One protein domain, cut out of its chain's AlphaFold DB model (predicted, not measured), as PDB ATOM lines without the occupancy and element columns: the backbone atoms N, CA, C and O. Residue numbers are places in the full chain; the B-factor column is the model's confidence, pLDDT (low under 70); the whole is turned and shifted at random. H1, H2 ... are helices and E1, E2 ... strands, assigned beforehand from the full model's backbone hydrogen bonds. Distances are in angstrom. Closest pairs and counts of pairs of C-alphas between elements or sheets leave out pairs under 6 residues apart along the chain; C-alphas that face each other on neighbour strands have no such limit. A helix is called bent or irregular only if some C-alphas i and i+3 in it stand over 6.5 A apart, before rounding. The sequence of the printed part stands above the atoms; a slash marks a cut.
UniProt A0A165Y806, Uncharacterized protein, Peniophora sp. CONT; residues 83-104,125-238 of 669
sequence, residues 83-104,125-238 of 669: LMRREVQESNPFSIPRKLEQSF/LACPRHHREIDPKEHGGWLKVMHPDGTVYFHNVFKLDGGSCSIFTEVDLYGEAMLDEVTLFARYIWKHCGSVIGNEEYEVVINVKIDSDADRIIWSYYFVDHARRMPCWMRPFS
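AT A GLANCE: This is residues 83 to 104 and 125 to 238 of the 669 residues of an uncharacterized protein of Peniophora sp. CONT (UniProt A0A165Y806). A strongly twisted sheet of seven strands curls round one long helix, H2, with E5, E4, E3 and E6 nearest to it; the short H1 only grazes the sheet. The printed part has 136 residues, with two named helices and seven named strands, which follow each other along the chain as E1 H1 E2 E3 E4 H2 E5 E6 E7; the helices hold 27 and the strands 51 of the 136 printed residues. The class is mixed, helices and strands; the sheet is branched and mixed. The whole is compact and rounded, with a radius of gyration of the C-alphas of 14.8 A and spans of 40 by 32 by 32 A.

IN THESE COORDINATES: The strands are E6, residues 216 to 225, 29.7 A; E5, 202 to 211, 29.2 A; E3, 152 to 160, 25.9 A; E1, 83 to 90, 22.9 A; E4, 163 to 169, 19.8 A; E2, 143 to 146; and E7, 230 to 232. H2 is residues 176 to 197, 27.2 A, and H1 is 136 to 140. C-alpha 83 is at (-61.033, -8.711, -42.768), C-alpha 232 at (-33.456, -5.506, -57.370).

HOW THE PARTS SIT: E6 has E1, parallel (N 89 to O 219, 2.8 A), and E7 on one side, and E5 on the other. E5, E6 and E7 form a meander, each strand the antiparallel neighbour of the one before (N 207 to O 220, 2.8 A; N 225 to O 230, 2.9 A); E2, E3 and E4 form another (N 143 to O 155, 2.8 A; N 156 to O 167, 2.9 A). E4, H2 and E5 make a strand-helix-strand unit, parallel neighbour strands joined through a helix, with a left-handed crossover (N 168 to O 204, 2.8 A). H2 is on the sheet; its closest C-alphas to E5 are Val 182 and Val 208, 6.5 A. H2 is irregular, C-alphas 192 and 195 being 8.0 A apart, with a kink of 56 degrees near residue 191. H1 only just touches H2, with 3 pairs of C-alphas within 8 A, the closest Pro 136 and Leu 179, 7.2 A. Every O i to N i+4 pair is within hydrogen-bond range in H1, 16 of 18 in H2.

THE WHOLE: The C-alphas farthest apart, of His 131 and Arg 228, are 42.5 A apart. Residues 105 to 124 are not printed; C-alphas 104 and 125 are 14.3 A apart across the cut. Of the links printed whole, none is long. Mean pLDDT of the printed part is 83.3; residues 99 to 100, 127 to 131, 160 to 162 and 197 to 200 are under 70.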
ATOM      1  N   LEU A  83     -61.616  -8.330 -41.486       84.19
ATOM      2  CA  LEU A  83     -61.033  -8.711 -42.768       84.19
ATOM      3  C   LEU A  83     -59.906  -7.736 -43.107       84.19
ATOM      4  O   LEU A  83     -60.172  -6.570 -43.381       84.19
ATOM      5  N   MET A  84     -58.670  -8.224 -43.121       84.00
ATOM      6  CA  MET A  84     -57.496  -7.426 -43.452       84.00
ATOM      7  C   MET A  84     -57.045  -7.676 -44.891       84.00
ATOM      8  O   MET A  84     -56.931  -8.822 -45.344       84.00
ATOM      9  N   ARG A  85     -56.759  -6.596 -45.621       87.38
ATOM     10  CA  ARG A  85     -56.241  -6.684 -46.993       87.38
ATOM     11  C   ARG A  85     -54.723  -6.845 -46.978       87.38
ATOM     12  O   ARG A  85     -54.039  -6.093 -46.294       87.38
ATOM     13  N   ARG A  86     -54.198  -7.783 -47.769       89.31
ATOM     14  CA  ARG A  86     -52.751  -7.935 -47.981       89.31
ATOM     15  C   ARG A  86     -52.288  -7.038 -49.125       89.31
ATOM     16  O   ARG A  86     -52.846  -7.101 -50.221       89.31
ATOM     17  N   GLU A  87     -51.280  -6.219 -48.869       89.06
ATOM     18  CA  GLU A  87     -50.679  -5.305 -49.841       89.06
ATOM     19  C   GLU A  87     -49.177  -5.584 -49.925       89.06
ATOM     20  O   GLU A  87     -48.494  -5.667 -48.911       89.06
ATOM     21  N   VAL A  88     -48.671  -5.769 -51.145       89.94
ATOM     22  CA  VAL A  88     -47.241  -5.988 -51.395       89.94
ATOM     23  C   VAL A  88     -46.588  -4.655 -51.715       89.94
ATOM     24  O   VAL A  88     -47.068  -3.954 -52.606       89.94
ATOM     25  N   GLN A  89     -45.499  -4.351 -51.016       89.38
ATOM     26  CA  GLN A  89     -44.750  -3.107 -51.104       89.38
ATOM     27  C   GLN A  89     -43.262  -3.378 -51.355       89.38
ATOM     28  O   GLN A  89     -42.645  -4.257 -50.751       89.38
ATOM     29  N   GLU A  90     -42.654  -2.596 -52.233       89.19
ATOM     30  CA  GLU A  90     -41.221  -2.616 -52.483       89.19
ATOM     31  C   GLU A  90     -40.487  -1.873 -51.358       89.19
ATOM     32  O   GLU A  90     -40.854  -0.767 -50.963       89.19
ATOM     33  N   SER A  91     -39.435  -2.489 -50.824       87.12
ATOM     34  CA  SER A  91     -38.648  -1.961 -49.705       87.12
ATOM     35  C   SER A  91     -37.170  -1.852 -50.062       87.12
ATOM     36  O   SER A  91     -36.772  -2.130 -51.191       87.12
ATOM     37  N   ASN A  92     -36.335  -1.415 -49.124       85.75
ATOM     38  CA  ASN A  92     -34.891  -1.332 -49.319       85.75
ATOM     39  C   ASN A  92     -34.136  -1.544 -47.986       85.75
ATOM     40  O   ASN A  92     -34.753  -1.531 -46.918       85.75
ATOM     41  N   PRO A  93     -32.797  -1.682 -48.010       85.44
ATOM     42  CA  PRO A  93     -31.988  -1.841 -46.796       85.44
ATOM     43  C   PRO A  93     -32.100  -0.712 -45.746       85.44
ATOM     44  O   PRO A  93     -31.698  -0.875 -44.592       85.44
ATOM     45  N   PHE A  94     -32.626   0.457 -46.105       77.31
ATOM     46  CA  PHE A  94     -32.819   1.591 -45.194       77.31
ATOM     47  C   PHE A  94     -34.203   1.604 -44.532       77.31
ATOM     48  O   PHE A  94     -34.375   2.275 -43.519       77.31
ATOM     49  N   SER A  95     -35.170   0.852 -45.062       74.31
ATOM     50  CA  SER A  95     -36.561   0.818 -44.592       74.31
ATOM     51  C   SER A  95     -36.873  -0.362 -43.664       74.31
ATOM     52  O   SER A  95     -38.036  -0.700 -43.462       74.31
ATOM     53  N   ILE A  96     -35.846  -1.051 -43.170       77.25
ATOM     54  CA  ILE A  96     -36.001  -2.288 -42.403       77.25
ATOM     55  C   ILE A  96     -36.453  -1.978 -40.956       77.25
ATOM     56  O   ILE A  96     -35.950  -1.007 -40.379       77.25
ATOM     57  N   PRO A  97     -37.354  -2.791 -40.349       75.19
ATOM     58  CA  PRO A  97     -37.910  -2.555 -39.013       75.19
ATOM     59  C   PRO A  97     -36.888  -2.209 -37.935       75.19
ATOM     60  O   PRO A  97     -37.078  -1.232 -37.222       75.19
ATOM     61  N   ARG A  98     -35.759  -2.915 -37.854       77.69
ATOM     62  CA  ARG A  98     -34.719  -2.658 -36.848       77.69
ATOM     63  C   ARG A  98     -34.197  -1.226 -36.780       77.69
ATOM     64  O   ARG A  98     -33.742  -0.796 -35.724       77.69
ATOM     65  N   LYS A  99     -34.225  -0.480 -37.886       69.38
ATOM     66  CA  LYS A  99     -33.786   0.925 -37.902       69.38
ATOM     67  C   LYS A  99     -34.862   1.896 -37.422       69.38
ATOM     68  O   LYS A  99     -34.546   3.049 -37.142       69.38
ATOM     69  N   LEU A 100     -36.119   1.466 -37.391       69.88
ATOM     70  CA  LEU A 100     -37.283   2.347 -37.303       69.88
ATOM     71  C   LEU A 100     -38.206   2.015 -36.126       69.88
ATOM     72  O   LEU A 100     -38.956   2.882 -35.683       69.88
ATOM     73  N   GLU A 101     -38.171   0.780 -35.629       74.12
ATOM     74  CA  GLU A 101     -39.160   0.245 -34.702       74.12
ATOM     75  C   GLU A 101     -38.501  -0.290 -33.428       74.12
ATOM     76  O   GLU A 101     -37.495  -0.995 -33.458       74.12
ATOM     77  N   GLN A 102     -39.109   0.036 -32.287       75.69
ATOM     78  CA  GLN A 102     -38.774  -0.537 -30.990       75.69
ATOM     79  C   GLN A 102     -40.042  -1.126 -30.375       75.69
ATOM     80  O   GLN A 102     -41.046  -0.430 -30.209       75.69
ATOM     81  N   SER A 103     -39.990  -2.400 -29.994       74.62
ATOM     82  CA  SER A 103     -41.044  -3.038 -29.209       74.62
ATOM     83  C   SER A 103     -40.935  -2.622 -27.742       74.62
ATOM     84  O   SER A 103     -39.879  -2.765 -27.119       74.62
ATOM     85  N   PHE A 104     -42.033  -2.133 -27.172       77.50
ATOM     86  CA  PHE A 104     -42.101  -1.812 -25.750       77.50
ATOM     87  C   PHE A 104     -42.496  -3.036 -24.928       77.50
ATOM     88  O   PHE A 104     -43.335  -3.839 -25.332       77.50
ATOM     89  N   LEU A 125     -39.229 -16.580 -24.300       73.38
ATOM     90  CA  LEU A 125     -40.479 -15.930 -23.927       73.38
ATOM     91  C   LEU A 125     -40.555 -14.661 -24.765       73.38
ATOM     92  O   LEU A 125     -39.676 -13.802 -24.634       73.38
ATOM     93  N   ALA A 126     -41.562 -14.564 -25.629       71.31
ATOM     94  CA  ALA A 126     -41.736 -13.389 -26.465       71.31
ATOM     95  C   ALA A 126     -42.238 -12.206 -25.621       71.31
ATOM     96  O   ALA A 126     -42.969 -12.373 -24.637       71.31
ATOM     97  N   CYS A 127     -41.837 -10.993 -26.001       68.12
ATOM     98  CA  CYS A 127     -42.325  -9.763 -25.390       68.12
ATOM     99  C   CYS A 127     -42.736  -8.767 -26.485       68.12
ATOM    100  O   CYS A 127     -41.853  -8.261 -27.182       68.12
ATOM    101  N   PRO A 128     -44.037  -8.448 -26.624       69.50
ATOM    102  CA  PRO A 128     -45.182  -8.957 -25.853       69.50
ATOM    103  C   PRO A 128     -45.452 -10.459 -26.071       69.50
ATOM    104  O   PRO A 128     -45.060 -11.020 -27.090       69.50
ATOM    105  N   ARG A 129     -46.120 -11.119 -25.111       68.00
ATOM    106  CA  ARG A 129     -46.481 -12.543 -25.243       68.00
ATOM    107  C   ARG A 129     -47.449 -12.735 -26.410       68.00
ATOM    108  O   ARG A 129     -48.489 -12.074 -26.470       68.00
ATOM    109  N   HIS A 130     -47.138 -13.684 -27.287       67.12
ATOM    110  CA  HIS A 130     -48.032 -14.093 -28.370       67.12
ATOM    111  C   HIS A 130     -49.145 -15.007 -27.840       67.12
ATOM    112  O   HIS A 130     -48.972 -15.703 -26.841       67.12
ATOM    113  N   HIS A 131     -50.293 -15.046 -28.530       64.44
ATOM    114  CA  HIS A 131     -51.394 -15.962 -28.180       64.44
ATOM    115  C   HIS A 131     -50.972 -17.438 -28.250       64.44
ATOM    116  O   HIS A 131     -51.462 -18.260 -27.475       64.44
ATOM    117  N   ARG A 132     -50.061 -17.768 -29.173       72.75
ATOM    118  CA  ARG A 132     -49.463 -19.093 -29.329       72.75
ATOM    119  C   ARG A 132     -48.006 -18.945 -29.757       72.75
ATOM    120  O   ARG A 132     -47.735 -18.440 -30.845       72.75
ATOM    121  N   GLU A 133     -47.100 -19.361 -28.876       76.69
ATOM    122  CA  GLU A 133     -45.658 -19.389 -29.128       76.69
ATOM    123  C   GLU A 133     -45.254 -20.726 -29.763       76.69
ATOM    124  O   GLU A 133     -45.695 -21.794 -29.329       76.69
ATOM    125  N   ILE A 134     -44.427 -20.658 -30.801       83.19
ATOM    126  CA  ILE A 134     -43.962 -21.792 -31.599       83.19
ATOM    127  C   ILE A 134     -42.451 -21.665 -31.809       83.19
ATOM    128  O   ILE A 134     -41.944 -20.554 -31.934       83.19
ATOM    129  N   ASP A 135     -41.722 -22.787 -31.868       84.19
ATOM    130  CA  ASP A 135     -40.321 -22.778 -32.305       84.19
ATOM    131  C   ASP A 135     -40.239 -22.629 -33.844       84.19
ATOM    132  O   ASP A 135     -40.631 -23.559 -34.568       84.19
ATOM    133  N   PRO A 136     -39.702 -21.503 -34.365       84.88
ATOM    134  CA  PRO A 136     -39.590 -21.253 -35.804       84.88
ATOM    135  C   PRO A 136     -38.743 -22.301 -36.533       84.88
ATOM    136  O   PRO A 136     -38.962 -22.572 -37.720       84.88
ATOM    137  N   LYS A 137     -37.783 -22.916 -35.830       84.75
ATOM    138  CA  LYS A 137     -36.904 -23.936 -36.402       84.75
ATOM    139  C   LYS A 137     -37.661 -25.230 -36.681       84.75
ATOM    140  O   LYS A 137     -37.479 -25.819 -37.742       84.75
ATOM    141  N   GLU A 138     -38.517 -25.652 -35.754       84.12
ATOM    142  CA  GLU A 138     -39.290 -26.892 -35.880       84.12
ATOM    143  C   GLU A 138     -40.437 -26.761 -36.888       84.12
ATOM    144  O   GLU A 138     -40.690 -27.691 -37.650       84.12
ATOM    145  N   HIS A 139     -41.111 -25.607 -36.922       80.75
ATOM    146  CA  HIS A 139     -42.355 -25.445 -37.685       80.75
ATOM    147  C   HIS A 139     -42.159 -24.835 -39.079       80.75
ATOM    148  O   HIS A 139     -43.022 -24.994 -39.939       80.75
ATOM    149  N   GLY A 140     -41.021 -24.183 -39.339       79.00
ATOM    150  CA  GLY A 140     -40.741 -23.574 -40.643       79.00
ATOM    151  C   GLY A 140     -39.295 -23.682 -41.121       79.00
ATOM    152  O   GLY A 140     -38.988 -23.156 -42.187       79.00
ATOM    153  N   GLY A 141     -38.403 -24.339 -40.372       85.94
ATOM    154  CA  GLY A 141     -36.984 -24.441 -40.731       85.94
ATOM    155  C   GLY A 141     -36.209 -23.124 -40.600       85.94
ATOM    156  O   GLY A 141     -35.107 -23.014 -41.133       85.94
ATOM    157  N   TRP A 142     -36.763 -22.129 -39.903       89.12
ATOM    158  CA  TRP A 142     -36.125 -20.828 -39.724       89.12
ATOM    159  C   TRP A 142     -35.033 -20.897 -38.659       89.12
ATOM    160  O   TRP A 142     -35.270 -21.274 -37.511       89.12
ATOM    161  N   LEU A 143     -33.820 -20.506 -39.033       89.44
ATOM    162  CA  LEU A 143     -32.692 -20.389 -38.127       89.44
ATOM    163  C   LEU A 143     -32.688 -19.001 -37.492       89.44
ATOM    164  O   LEU A 143     -32.587 -17.995 -38.188       89.44
ATOM    165  N   LYS A 144     -32.733 -18.956 -36.160       89.38
ATOM    166  CA  LYS A 144     -32.490 -17.734 -35.395       89.38
ATOM    167  C   LYS A 144     -31.016 -17.353 -35.477       89.38
ATOM    168  O   LYS A 144     -30.152 -18.147 -35.102       89.38
ATOM    169  N   VAL A 145     -30.743 -16.123 -35.887       88.75
ATOM    170  CA  VAL A 145     -29.401 -15.553 -35.958       88.75
ATOM    171  C   VAL A 145     -29.373 -14.251 -35.162       88.75
ATOM    172  O   VAL A 145     -30.329 -13.478 -35.164       88.75
ATOM    173  N   MET A 146     -28.284 -14.029 -34.427       86.75
ATOM    174  CA  MET A 146     -28.073 -12.812 -33.649       86.75
ATOM    175  C   MET A 146     -27.054 -11.935 -34.364       86.75
ATOM    176  O   MET A 146     -25.966 -12.386 -34.721       86.75
ATOM    177  N   HIS A 147     -27.412 -10.678 -34.568       88.44
ATOM    178  CA  HIS A 147     -26.509  -9.667 -35.074       88.44
ATOM    179  C   HIS A 147     -25.538  -9.192 -33.969       88.44
ATOM    180  O   HIS A 147     -25.926  -9.177 -32.800       88.44
ATOM    181  N   PRO A 148     -24.309  -8.743 -34.298       85.69
ATOM    182  CA  PRO A 148     -23.351  -8.173 -33.337       85.69
ATOM    183  C   PRO A 148     -23.852  -7.083 -32.368       85.69
ATOM    184  O   PRO A 148     -23.231  -6.873 -31.330       85.69
ATOM    185  N   ASP A 149     -24.948  -6.394 -32.679       84.31
ATOM    186  CA  ASP A 149     -25.556  -5.350 -31.836       84.31
ATOM    187  C   ASP A 149     -26.664  -5.892 -30.911       84.31
ATOM    188  O   ASP A 149     -27.263  -5.134 -30.154       84.31
ATOM    189  N   GLY A 150     -26.948  -7.195 -30.981       85.44
ATOM    190  CA  GLY A 150     -27.978  -7.879 -30.203       85.44
ATOM    191  C   GLY A 150     -29.330  -8.031 -30.906       85.44
ATOM    192  O   GLY A 150     -30.193  -8.728 -30.370       85.44
ATOM    193  N   THR A 151     -29.529  -7.450 -32.095       87.06
ATOM    194  CA  THR A 151     -30.788  -7.629 -32.836       87.06
ATOM    195  C   THR A 151     -30.896  -9.054 -33.374       87.06
ATOM    196  O   THR A 151     -29.913  -9.643 -33.827       87.06
ATOM    197  N   VAL A 152     -32.098  -9.628 -33.335       88.44
ATOM    198  CA  VAL A 152     -32.370 -10.975 -33.845       88.44
ATOM    199  C   VAL A 152     -32.995 -10.883 -35.229       88.44
ATOM    200  O   VAL A 152     -33.905 -10.092 -35.450       88.44
ATOM    201  N   TYR A 153     -32.532 -11.735 -36.134       91.62
ATOM    202  CA  TYR A 153     -33.157 -11.974 -37.429       91.62
ATOM    203  C   TYR A 153     -33.227 -13.476 -37.698       91.62
ATOM    204  O   TYR A 153     -32.554 -14.283 -37.049       91.62
ATOM    205  N   PHE A 154     -34.059 -13.864 -38.652       91.69
ATOM    206  CA  PHE A 154     -34.277 -15.251 -39.021       91.69
ATOM    207  C   PHE A 154     -33.841 -15.489 -40.459       91.69
ATOM    208  O   PHE A 154     -34.123 -14.693 -41.354       91.69
ATOM    209  N   HIS A 155     -33.152 -16.606 -40.670       91.94
ATOM    210  CA  HIS A 155     -32.680 -17.050 -41.975       91.94
ATOM    211  C   HIS A 155     -33.294 -18.395 -42.331       91.94
ATOM    212  O   HIS A 155     -33.343 -19.298 -41.497       91.94
ATOM    213  N   ASN A 156     -33.728 -18.556 -43.574       89.62
ATOM    214  CA  ASN A 156     -34.192 -19.833 -44.092       89.62
ATOM    215  C   ASN A 156     -33.712 -20.028 -45.529       89.62
ATOM    216  O   ASN A 156     -33.578 -19.075 -46.293       89.62
ATOM    217  N   VAL A 157     -33.455 -21.279 -45.898       86.06
ATOM    218  CA  VAL A 157     -33.129 -21.665 -47.270       86.06
ATOM    219  C   VAL A 157     -34.338 -22.389 -47.838       86.06
ATOM    220  O   VAL A 157     -34.529 -23.586 -47.614       86.06
ATOM    221  N   PHE A 158     -35.162 -21.651 -48.576       79.50
ATOM    222  CA  PHE A 158     -36.355 -22.193 -49.209       79.50
ATOM    223  C   PHE A 158     -35.942 -23.045 -50.412       79.50
ATOM    224  O   PHE A 158     -35.292 -22.546 -51.331       79.50
ATOM    225  N   LYS A 159     -36.291 -24.334 -50.398       74.75
ATOM    226  CA  LYS A 159     -36.011 -25.289 -51.481       74.75
ATOM    227  C   LYS A 159     -37.331 -25.723 -52.110       74.75
ATOM    228  O   LYS A 159     -38.094 -26.428 -51.454       74.75
ATOM    229  N   LEU A 160     -37.590 -25.327 -53.352       66.44
ATOM    230  CA  LEU A 160     -38.727 -25.795 -54.150       66.44
ATOM    231  C   LEU A 160     -38.239 -26.168 -55.561       66.44
ATOM    232  O   LEU A 160     -37.248 -25.614 -56.029       66.44
ATOM    233  N   ASP A 161     -38.936 -27.112 -56.203       59.19
ATOM    234  CA  ASP A 161     -38.639 -27.744 -57.502       59.19
ATOM    235  C   ASP A 161     -37.739 -26.921 -58.447       59.19
ATOM    236  O   ASP A 161     -38.208 -26.075 -59.207       59.19
ATOM    237  N   GLY A 162     -36.430 -27.202 -58.403       63.78
ATOM    238  CA  GLY A 162     -35.431 -26.679 -59.343       63.78
ATOM    239  C   GLY A 162     -34.434 -25.647 -58.802       63.78
ATOM    240  O   GLY A 162     -33.491 -25.331 -59.521       63.78
ATOM    241  N   GLY A 163     -34.564 -25.160 -57.561       71.00
ATOM    242  CA  GLY A 163     -33.594 -24.213 -56.994       71.00
ATOM    243  C   GLY A 163     -33.691 -24.022 -55.478       71.00
ATOM    244  O   GLY A 163     -34.534 -24.613 -54.798       71.00
ATOM    245  N   SER A 164     -32.812 -23.179 -54.935       78.75
ATOM    246  CA  SER A 164     -32.868 -22.754 -53.535       78.75
ATOM    247  C   SER A 164     -32.693 -21.249 -53.411       78.75
ATOM    248  O   SER A 164     -31.814 -20.695 -54.062       78.75
ATOM    249  N   CYS A 165     -33.470 -20.612 -52.540       81.38
ATOM    250  CA  CYS A 165     -33.367 -19.184 -52.255       81.38
ATOM    251  C   CYS A 165     -33.089 -18.940 -50.770       81.38
ATOM    252  O   CYS A 165     -33.722 -19.532 -49.892       81.38
ATOM    253  N   SER A 166     -32.126 -18.058 -50.510       87.50
ATOM    254  CA  SER A 166     -31.792 -17.549 -49.182       87.50
ATOM    255  C   SER A 166     -32.772 -16.433 -48.814       87.50
ATOM    256  O   SER A 166     -32.815 -15.405 -49.492       87.50
ATOM    257  N   ILE A 167     -33.570 -16.641 -47.763       90.50
ATOM    258  CA  ILE A 167     -34.580 -15.688 -47.298       90.50
ATOM    259  C   ILE A 167     -34.234 -15.219 -45.884       90.50
ATOM    260  O   ILE A 167     -33.993 -16.033 -44.990       90.50
ATOM    261  N   PHE A 168     -34.263 -13.904 -45.680       92.12
ATOM    262  CA  PHE A 168     -34.077 -13.250 -44.390       92.12
ATOM    263  C   PHE A 168     -35.340 -12.497 -43.975       92.12
ATOM    264  O   PHE A 168     -36.059 -11.956 -44.816       92.12
ATOM    265  N   THR A 169     -35.586 -12.435 -42.672       92.56
ATOM    266  CA  THR A 169     -36.653 -11.625 -42.073       92.56
ATOM    267  C   THR A 169     -36.242 -11.170 -40.680       92.56
ATOM    268  O   THR A 169     -35.588 -11.914 -39.949       92.56
ATOM    269  N   GLU A 170     -36.609  -9.948 -40.306       90.25
ATOM    270  CA  GLU A 170     -36.442  -9.445 -38.934       90.25
ATOM    271  C   GLU A 170     -37.732  -9.544 -38.115       90.25
ATOM    272  O   GLU A 170     -37.760  -9.201 -36.935       90.25
ATOM    273  N   VAL A 171     -38.809 -10.025 -38.737       88.75
ATOM    274  CA  VAL A 171     -40.075 -10.265 -38.055       88.75
ATOM    275  C   VAL A 171     -39.876 -11.322 -36.980       88.75
ATOM    276  O   VAL A 171     -39.276 -12.368 -37.227       88.75
ATOM    277  N   ASP A 172     -40.433 -11.072 -35.799       86.94
ATOM    278  CA  ASP A 172     -40.484 -12.075 -34.749       86.94
ATOM    279  C   ASP A 172     -41.354 -13.273 -35.175       86.94
ATOM    280  O   ASP A 172     -42.580 -13.179 -35.269       86.94
ATOM    281  N   LEU A 173     -40.704 -14.410 -35.444       88.00
ATOM    282  CA  LEU A 173     -41.352 -15.632 -35.921       88.00
ATOM    283  C   LEU A 173     -41.865 -16.540 -34.799       88.00
ATOM    284  O   LEU A 173     -42.424 -17.596 -35.094       88.00
ATOM    285  N   TYR A 174     -41.678 -16.177 -33.526       86.50
ATOM    286  CA  TYR A 174     -42.160 -17.007 -32.420       86.50
ATOM    287  C   TYR A 174     -43.695 -17.050 -32.332       86.50
ATOM    288  O   TYR A 174     -44.239 -17.978 -31.740       86.50
ATOM    289  N   GLY A 175     -44.411 -16.092 -32.932       84.88
ATOM    290  CA  GLY A 175     -45.869 -16.131 -33.055       84.88
ATOM    291  C   GLY A 175     -46.338 -16.935 -34.274       84.88
ATOM    292  O   GLY A 175     -45.931 -16.643 -35.397       84.88
ATOM    293  N   GLU A 176     -47.260 -17.889 -34.075       85.94
ATOM    294  CA  GLU A 176     -47.817 -18.736 -35.154       85.94
ATOM    295  C   GLU A 176     -48.352 -17.923 -36.341       85.94
ATOM    296  O   GLU A 176     -48.000 -18.186 -37.486       85.94
ATOM    297  N   ALA A 177     -49.143 -16.882 -36.063       85.12
ATOM    298  CA  ALA A 177     -49.732 -16.043 -37.105       85.12
ATOM    299  C   ALA A 177     -48.665 -15.348 -37.968       85.12
ATOM    300  O   ALA A 177     -48.796 -15.302 -39.188       85.12
ATOM    301  N   MET A 178     -47.587 -14.845 -37.354       88.50
ATOM    302  CA  MET A 178     -46.503 -14.193 -38.095       88.50
ATOM    303  C   MET A 178     -45.704 -15.207 -38.916       88.50
ATOM    304  O   MET A 178     -45.375 -14.930 -40.068       88.50
ATOM    305  N   LEU A 179     -45.433 -16.391 -38.358       89.50
ATOM    306  CA  LEU A 179     -44.748 -17.470 -39.069       89.50
ATOM    307  C   LEU A 179     -45.535 -17.926 -40.306       89.50
ATOM    308  O   LEU A 179     -44.946 -18.098 -41.378       89.50
ATOM    309  N   ASP A 180     -46.852 -18.086 -40.178       89.19
ATOM    310  CA  ASP A 180     -47.732 -18.473 -41.280       89.19
ATOM    311  C   ASP A 180     -47.773 -17.399 -42.376       89.19
ATOM    312  O   ASP A 180     -47.621 -17.724 -43.556       89.19
ATOM    313  N   GLU A 181     -47.905 -16.119 -42.007       91.31
ATOM    314  CA  GLU A 181     -47.900 -15.009 -42.968       91.31
ATOM    315  C   GLU A 181     -46.558 -14.884 -43.703       91.31
ATOM    316  O   GLU A 181     -46.533 -14.749 -44.928       91.31
ATOM    317  N   VAL A 182     -45.433 -14.984 -42.988       92.06
ATOM    318  CA  VAL A 182     -44.088 -14.939 -43.586       92.06
ATOM    319  C   VAL A 182     -43.870 -16.134 -44.518       92.06
ATOM    320  O   VAL A 182     -43.339 -15.980 -45.619       92.06
ATOM    321  N   THR A 183     -44.325 -17.327 -44.127       90.75
ATOM    322  CA  THR A 183     -44.220 -18.537 -44.957       90.75
ATOM    323  C   THR A 183     -45.101 -18.442 -46.205       90.75
ATOM    324  O   THR A 183     -44.688 -18.853 -47.293       90.75
ATOM    325  N   LEU A 184     -46.305 -17.875 -46.081       90.69
ATOM    326  CA  LEU A 184     -47.193 -17.602 -47.208       90.69
ATOM    327  C   LEU A 184     -46.555 -16.600 -48.179       90.69
ATOM    328  O   LEU A 184     -46.578 -16.826 -49.391       90.69
ATOM    329  N   PHE A 185     -45.939 -15.539 -47.657       91.88
ATOM    330  CA  PHE A 185     -45.269 -14.534 -48.472       91.88
ATOM    331  C   PHE A 185     -44.033 -15.093 -49.194       91.88
ATOM    332  O   PHE A 185     -43.870 -14.876 -50.396       91.88
ATOM    333  N   ALA A 186     -43.215 -15.907 -48.520       89.94
ATOM    334  CA  ALA A 186     -42.082 -16.598 -49.140       89.94
ATOM    335  C   ALA A 186     -42.521 -17.487 -50.321       89.94
ATOM    336  O   ALA A 186     -41.913 -17.457 -51.393       89.94
ATOM    337  N   ARG A 187     -43.627 -18.233 -50.167       89.12
ATOM    338  CA  ARG A 187     -44.215 -19.037 -51.258       89.12
ATOM    339  C   ARG A 187     -44.731 -18.172 -52.406       89.12
ATOM    340  O   ARG A 187     -44.574 -18.559 -53.562       89.12
ATOM    341  N   TYR A 188     -45.335 -17.022 -52.103       89.50
ATOM    342  CA  TYR A 188     -45.798 -16.069 -53.113       89.50
ATOM    343  C   TYR A 188     -44.633 -15.554 -53.966       89.50
ATOM    344  O   TYR A 188     -44.692 -15.634 -55.192       89.50
ATOM    345  N   ILE A 189     -43.540 -15.114 -53.333       88.81
ATOM    346  CA  ILE A 189     -42.330 -14.675 -54.042       88.81
ATOM    347  C   ILE A 189     -41.769 -15.796 -54.918       88.81
ATOM    348  O   ILE A 189     -41.500 -15.581 -56.101       88.81
ATOM    349  N   TRP A 190     -41.635 -17.005 -54.367       86.06
ATOM    350  CA  TRP A 190     -41.098 -18.139 -55.115       86.06
ATOM    351  C   TRP A 190     -41.955 -18.492 -56.336       86.06
ATOM    352  O   TRP A 190     -41.423 -18.742 -57.414       86.06
ATOM    353  N   LYS A 191     -43.285 -18.468 -56.204       86.75
ATOM    354  CA  LYS A 191     -44.203 -18.749 -57.316       86.75
ATOM    355  C   LYS A 191     -44.011 -17.782 -58.489       86.75
ATOM    356  O   LYS A 191     -44.109 -18.205 -59.637       86.75
ATOM    357  N   HIS A 192     -43.751 -16.508 -58.204       85.38
ATOM    358  CA  HIS A 192     -43.647 -15.466 -59.228       85.38
ATOM    359  C   HIS A 192     -42.225 -15.267 -59.770       85.38
ATOM    360  O   HIS A 192     -42.077 -14.838 -60.911       85.38
ATOM    361  N   CYS A 193     -41.185 -15.593 -58.995       81.19
ATOM    362  CA  CYS A 193     -39.795 -15.322 -59.377       81.19
ATOM    363  C   CYS A 193     -38.833 -16.506 -59.248       81.19
ATOM    364  O   CYS A 193     -37.643 -16.338 -59.505       81.19
ATOM    365  N   GLY A 194     -39.303 -17.706 -58.904       75.06
ATOM    366  CA  GLY A 194     -38.447 -18.883 -58.723       75.06
ATOM    367  C   GLY A 194     -37.602 -19.236 -59.954       75.06
ATOM    368  O   GLY A 194     -36.477 -19.698 -59.806       75.06
ATOM    369  N   SER A 195     -38.089 -18.940 -61.164       73.81
ATOM    370  CA  SER A 195     -37.334 -19.124 -62.415       73.81
ATOM    371  C   SER A 195     -36.167 -18.144 -62.591       73.81
ATOM    372  O   SER A 195     -35.201 -18.476 -63.270       73.81
ATOM    373  N   VAL A 196     -36.243 -16.954 -61.985       73.25
ATOM    374  CA  VAL A 196     -35.203 -15.910 -62.035       73.25
ATOM    375  C   VAL A 196     -34.214 -16.071 -60.876       73.25
ATOM    376  O   VAL A 196     -33.016 -15.877 -61.047       73.25
ATOM    377  N   ILE A 197     -34.715 -16.468 -59.702       69.56
ATOM    378  CA  ILE A 197     -33.959 -16.573 -58.442       69.56
ATOM    379  C   ILE A 197     -33.192 -17.905 -58.326       69.56
ATOM    380  O   ILE A 197     -32.414 -18.078 -57.399       69.56
ATOM    381  N   GLY A 198     -33.383 -18.861 -59.240       60.00
ATOM    382  CA  GLY A 198     -32.866 -20.236 -59.120       60.00
ATOM    383  C   GLY A 198     -31.345 -20.405 -58.926       60.00
ATOM    384  O   GLY A 198     -30.914 -21.515 -58.616       60.00
ATOM    385  N   ASN A 199     -30.545 -19.340 -59.053       61.41
ATOM    386  CA  ASN A 199     -29.100 -19.333 -58.810       61.41
ATOM    387  C   ASN A 199     -28.757 -18.859 -57.379       61.41
ATOM    388  O   ASN A 199     -29.373 -17.930 -56.865       61.41
ATOM    389  N   GLU A 200     -27.712 -19.431 -56.758       62.34
ATOM    390  CA  GLU A 200     -27.274 -19.123 -55.374       62.34
ATOM    391  C   GLU A 200     -26.775 -17.675 -55.138       62.34
ATOM    392  O   GLU A 200     -26.347 -17.340 -54.037       62.34
ATOM    393  N   GLU A 201     -26.815 -16.810 -56.151       72.94
ATOM    394  CA  GLU A 201     -26.301 -15.433 -56.104       72.94
ATOM    395  C   GLU A 201     -27.344 -14.403 -55.639       72.94
ATOM    396  O   GLU A 201     -26.992 -13.250 -55.374       72.94
ATOM    397  N   TYR A 202     -28.611 -14.817 -55.516       84.44
ATOM    398  CA  TYR A 202     -29.706 -13.963 -55.065       84.44
ATOM    399  C   TYR A 202     -30.106 -14.241 -53.621       84.44
ATOM    400  O   TYR A 202     -30.362 -15.379 -53.216       84.44
ATOM    401  N   GLU A 203     -30.264 -13.162 -52.865       89.06
ATOM    402  CA  GLU A 203     -30.836 -13.200 -51.525       89.06
ATOM    403  C   GLU A 203     -32.081 -12.327 -51.450       89.06
ATOM    404  O   GLU A 203     -32.184 -11.303 -52.124       89.06
ATOM    405  N   VAL A 204     -33.039 -12.747 -50.630       91.44
ATOM    406  CA  VAL A 204     -34.326 -12.071 -50.484       91.44
ATOM    407  C   VAL A 204     -34.512 -11.691 -49.040       91.44
ATOM    408  O   VAL A 204     -34.340 -12.511 -48.141       91.44
ATOM    409  N   VAL A 205     -34.914 -10.453 -48.813       92.75
ATOM    410  CA  VAL A 205     -35.370 -10.015 -47.502       92.75
ATOM    411  C   VAL A 205     -36.859  -9.765 -47.593       92.75
ATOM    412  O   VAL A 205     -37.316  -9.065 -48.498       92.75
ATOM    413  N   ILE A 206     -37.605 -10.352 -46.665       94.00
ATOM    414  CA  ILE A 206     -39.046 -10.168 -46.529       94.00
ATOM    415  C   ILE A 206     -39.370  -9.676 -45.130       94.00
ATOM    416  O   ILE A 206     -38.781 -10.134 -44.158       94.00
ATOM    417  N   ASN A 207     -40.339  -8.778 -45.020       92.38
ATOM    418  CA  ASN A 207     -40.913  -8.362 -43.752       92.38
ATOM    419  C   ASN A 207     -42.438  -8.290 -43.876       92.38
ATOM    420  O   ASN A 207     -42.994  -8.051 -44.949       92.38
ATOM    421  N   VAL A 208     -43.118  -8.524 -42.758       91.38
ATOM    422  CA  VAL A 208     -44.577  -8.502 -42.652       91.38
ATOM    423  C   VAL A 208     -44.941  -7.568 -41.515       91.38
ATOM    424  O   VAL A 208     -44.472  -7.747 -40.393       91.38
ATOM    425  N   LYS A 209     -45.791  -6.585 -41.806       88.88
ATOM    426  CA  LYS A 209     -46.304  -5.638 -40.821       88.88
ATOM    427  C   LYS A 209     -47.824  -5.663 -40.813       88.88
ATOM    428  O   LYS A 209     -48.450  -5.571 -41.866       88.88
ATOM    429  N   ILE A 210     -48.402  -5.775 -39.624       86.31
ATOM    430  CA  ILE A 210     -49.847  -5.687 -39.418       86.31
ATOM    431  C   ILE A 210     -50.160  -4.248 -39.008       86.31
ATOM    432  O   ILE A 210     -49.674  -3.775 -37.982       86.31
ATOM    433  N   ASP A 211     -50.936  -3.554 -39.832       84.31
ATOM    434  CA  ASP A 211     -51.476  -2.231 -39.542       84.31
ATOM    435  C   ASP A 211     -52.933  -2.386 -39.089       84.31
ATOM    436  O   ASP A 211     -53.856  -2.505 -39.904       84.31
ATOM    437  N   SER A 212     -53.117  -2.437 -37.769       78.62
ATOM    438  CA  SER A 212     -54.426  -2.579 -37.125       78.62
ATOM    439  C   SER A 212     -55.328  -1.352 -37.301       78.62
ATOM    440  O   SER A 212     -56.546  -1.483 -37.180       78.62
ATOM    441  N   ASP A 213     -54.766  -0.171 -37.581       81.69
ATOM    442  CA  ASP A 213     -55.547   1.059 -37.774       81.69
ATOM    443  C   ASP A 213     -56.118   1.123 -39.194       81.69
ATOM    444  O   ASP A 213     -57.250   1.570 -39.401       81.69
ATOM    445  N   ALA A 214     -55.347   0.655 -40.180       81.31
ATOM    446  CA  ALA A 214     -55.754   0.627 -41.582       81.31
ATOM    447  C   ALA A 214     -56.433  -0.686 -42.017       81.31
ATOM    448  O   ALA A 214     -56.829  -0.785 -43.183       81.31
ATOM    449  N   ASP A 215     -56.546  -1.676 -41.120       85.00
ATOM    450  CA  ASP A 215     -56.976  -3.056 -41.395       85.00
ATOM    451  C   ASP A 215     -56.213  -3.675 -42.594       85.00
ATOM    452  O   ASP A 215     -56.790  -4.251 -43.527       85.00
ATOM    453  N   ARG A 216     -54.880  -3.528 -42.604       88.94
ATOM    454  CA  ARG A 216     -54.004  -3.984 -43.700       88.94
ATOM    455  C   ARG A 216     -52.817  -4.789 -43.194       88.94
ATOM    456  O   ARG A 216     -52.265  -4.522 -42.135       88.94
ATOM    457  N   ILE A 217     -52.386  -5.748 -44.006       88.94
ATOM    458  CA  ILE A 217     -51.132  -6.481 -43.824       88.94
ATOM    459  C   ILE A 217     -50.196  -6.068 -44.952       88.94
ATOM    460  O   ILE A 217     -50.481  -6.312 -46.125       88.94
ATOM    461  N   ILE A 218     -49.083  -5.444 -44.593       90.56
ATOM    462  CA  ILE A 218     -48.078  -4.955 -45.530       90.56
ATOM    463  C   ILE A 218     -46.978  -6.010 -45.644       90.56
ATOM    464  O   ILE A 218     -46.310  -6.342 -44.664       90.56
ATOM    465  N   TRP A 219     -46.801  -6.538 -46.850       93.12
ATOM    466  CA  TRP A 219     -45.736  -7.459 -47.232       93.12
ATOM    467  C   TRP A 219     -44.642  -6.684 -47.952       93.12
ATOM    468  O   TRP A 219     -44.820  -6.286 -49.102       93.12
ATOM    469  N   SER A 220     -43.515  -6.464 -47.286       91.94
ATOM    470  CA  SER A 220     -42.403  -5.693 -47.829       91.94
ATOM    471  C   SER A 220     -41.228  -6.583 -48.219       91.94
ATOM    472  O   SER A 220     -40.877  -7.506 -47.487       91.94
ATOM    473  N   TYR A 221     -40.620  -6.333 -49.381       92.62
ATOM    474  CA  TYR A 221     -39.491  -7.142 -49.855       92.62
ATOM    475  C   TYR A 221     -38.431  -6.345 -50.608       92.62
ATOM    476  O   TYR A 221     -38.702  -5.254 -51.117       92.62
ATOM    477  N   TYR A 222     -37.230  -6.912 -50.697       92.12
ATOM    478  CA  TYR A 222     -36.217  -6.539 -51.679       92.12
ATOM    479  C   TYR A 222     -35.308  -7.735 -51.981       92.12
ATOM    480  O   TYR A 222     -35.100  -8.602 -51.129       92.12
ATOM    481  N   PHE A 223     -34.778  -7.782 -53.199       90.50
ATOM    482  CA  PHE A 223     -33.784  -8.767 -53.618       90.50
ATOM    483  C   PHE A 223     -32.405  -8.136 -53.582       90.50
ATOM    484  O   PHE A 223     -32.282  -6.920 -53.725       90.50
ATOM    485  N   VAL A 224     -31.373  -8.956 -53.440       89.50
ATOM    486  CA  VAL A 224     -29.977  -8.558 -53.590       89.50
ATOM    487  C   VAL A 224     -29.311  -9.490 -54.581       89.50
ATOM    488  O   VAL A 224     -29.261 -10.695 -54.354       89.50
ATOM    489  N   ASP A 225     -28.795  -8.910 -55.658       87.69
ATOM    490  CA  ASP A 225     -27.881  -9.559 -56.587       87.69
ATOM    491  C   ASP A 225     -26.450  -9.327 -56.083       87.69
ATOM    492  O   ASP A 225     -25.930  -8.203 -56.127       87.69
ATOM    493  N   HIS A 226     -25.809 -10.382 -55.577       82.00
ATOM    494  CA  HIS A 226     -24.432 -10.301 -55.078       82.00
ATOM    495  C   HIS A 226     -23.388 -10.223 -56.191       82.00
ATOM    496  O   HIS A 226     -22.318  -9.654 -55.960       82.00
ATOM    497  N   ALA A 227     -23.693 -10.709 -57.397       82.88
ATOM    498  CA  ALA A 227     -22.803 -10.587 -58.547       82.88
ATOM    499  C   ALA A 227     -22.690  -9.121 -58.987       82.88
ATOM    500  O   ALA A 227     -21.591  -8.614 -59.218       82.88
ATOM    501  N   ARG A 228     -23.820  -8.403 -59.022       82.12
ATOM    502  CA  ARG A 228     -23.863  -6.961 -59.336       82.12
ATOM    503  C   ARG A 228     -23.665  -6.059 -58.119       82.12
ATOM    504  O   ARG A 228     -23.462  -4.857 -58.280       82.12
ATOM    505  N   ARG A 229     -23.710  -6.616 -56.903       84.56
ATOM    506  CA  ARG A 229     -23.691  -5.889 -55.620       84.56
ATOM    507  C   ARG A 229     -24.789  -4.819 -55.556       84.56
ATOM    508  O   ARG A 229     -24.557  -3.717 -55.052       84.56
ATOM    509  N   MET A 230     -25.980  -5.128 -56.069       86.44
ATOM    510  CA  MET A 230     -27.108  -4.197 -56.144       86.44
ATOM    511  C   MET A 230     -28.432  -4.874 -55.769       86.44
ATOM    512  O   MET A 230     -28.629  -6.049 -56.072       86.44
ATOM    513  N   PRO A 231     -29.358  -4.145 -55.134       88.06
ATOM    514  CA  PRO A 231     -30.703  -4.607 -54.909       88.06
ATOM    515  C   PRO A 231     -31.516  -4.564 -56.199       88.06
ATOM    516  O   PRO A 231     -31.288  -3.729 -57.079       88.06
ATOM    517  N   CYS A 232     -32.493  -5.456 -56.283       88.62
ATOM    518  CA  CYS A 232     -33.456  -5.506 -57.370       88.62
ATOM    519  C   CYS A 232     -34.867  -5.818 -56.848       88.62
ATOM    520  O   CYS A 232     -35.064  -6.180 -55.683       88.62
ATOM    521  N   TRP A 233     -35.872  -5.622 -57.703       90.12
ATOM    522  CA  TRP A 233     -37.285  -5.744 -57.347       90.12
ATOM    523  C   TRP A 233     -38.073  -6.415 -58.470       90.12
ATOM    524  O   TRP A 233     -37.761  -6.248 -59.644       90.12
ATOM    525  N   MET A 234     -39.137  -7.133 -58.099       87.62
ATOM    526  CA  MET A 234     -40.076  -7.757 -59.050       87.62
ATOM    527  C   MET A 234     -41.002  -6.737 -59.725       87.62
ATOM    528  O   MET A 234     -41.660  -7.047 -60.710       87.62
ATOM    529  N   ARG A 235     -41.113  -5.543 -59.141       86.88
ATOM    530  CA  ARG A 235     -42.015  -4.468 -59.548       86.88
ATOM    531  C   ARG A 235     -41.222  -3.170 -59.664       86.88
ATOM    532  O   ARG A 235     -40.173  -3.059 -59.022       86.88
ATOM    533  N   PRO A 236     -41.700  -2.192 -60.452       84.06
ATOM    534  CA  PRO A 236     -41.069  -0.883 -60.529       84.06
ATOM    535  C   PRO A 236     -40.952  -0.256 -59.137       84.06
ATOM    536  O   PRO A 236     -41.955   0.032 -58.489       84.06
ATOM    537  N   PHE A 237     -39.721  -0.046 -58.684       82.06
ATOM    538  CA  PHE A 237     -39.446   0.581 -57.401       82.06
ATOM    539  C   PHE A 237     -39.301   2.091 -57.586       82.06
ATOM    540  O   PHE A 237     -38.422   2.549 -58.317       82.06
ATOM    541  N   SER A 238     -40.157   2.860 -56.911       74.75
ATOM    542  CA  SER A 238     -39.977   4.302 -56.763       74.75
ATOM    543  C   SER A 238     -39.367   4.579 -55.385       74.75
ATOM    544  O   SER A 238     -40.024   4.387 -54.364       74.75
TER     545      SER A 238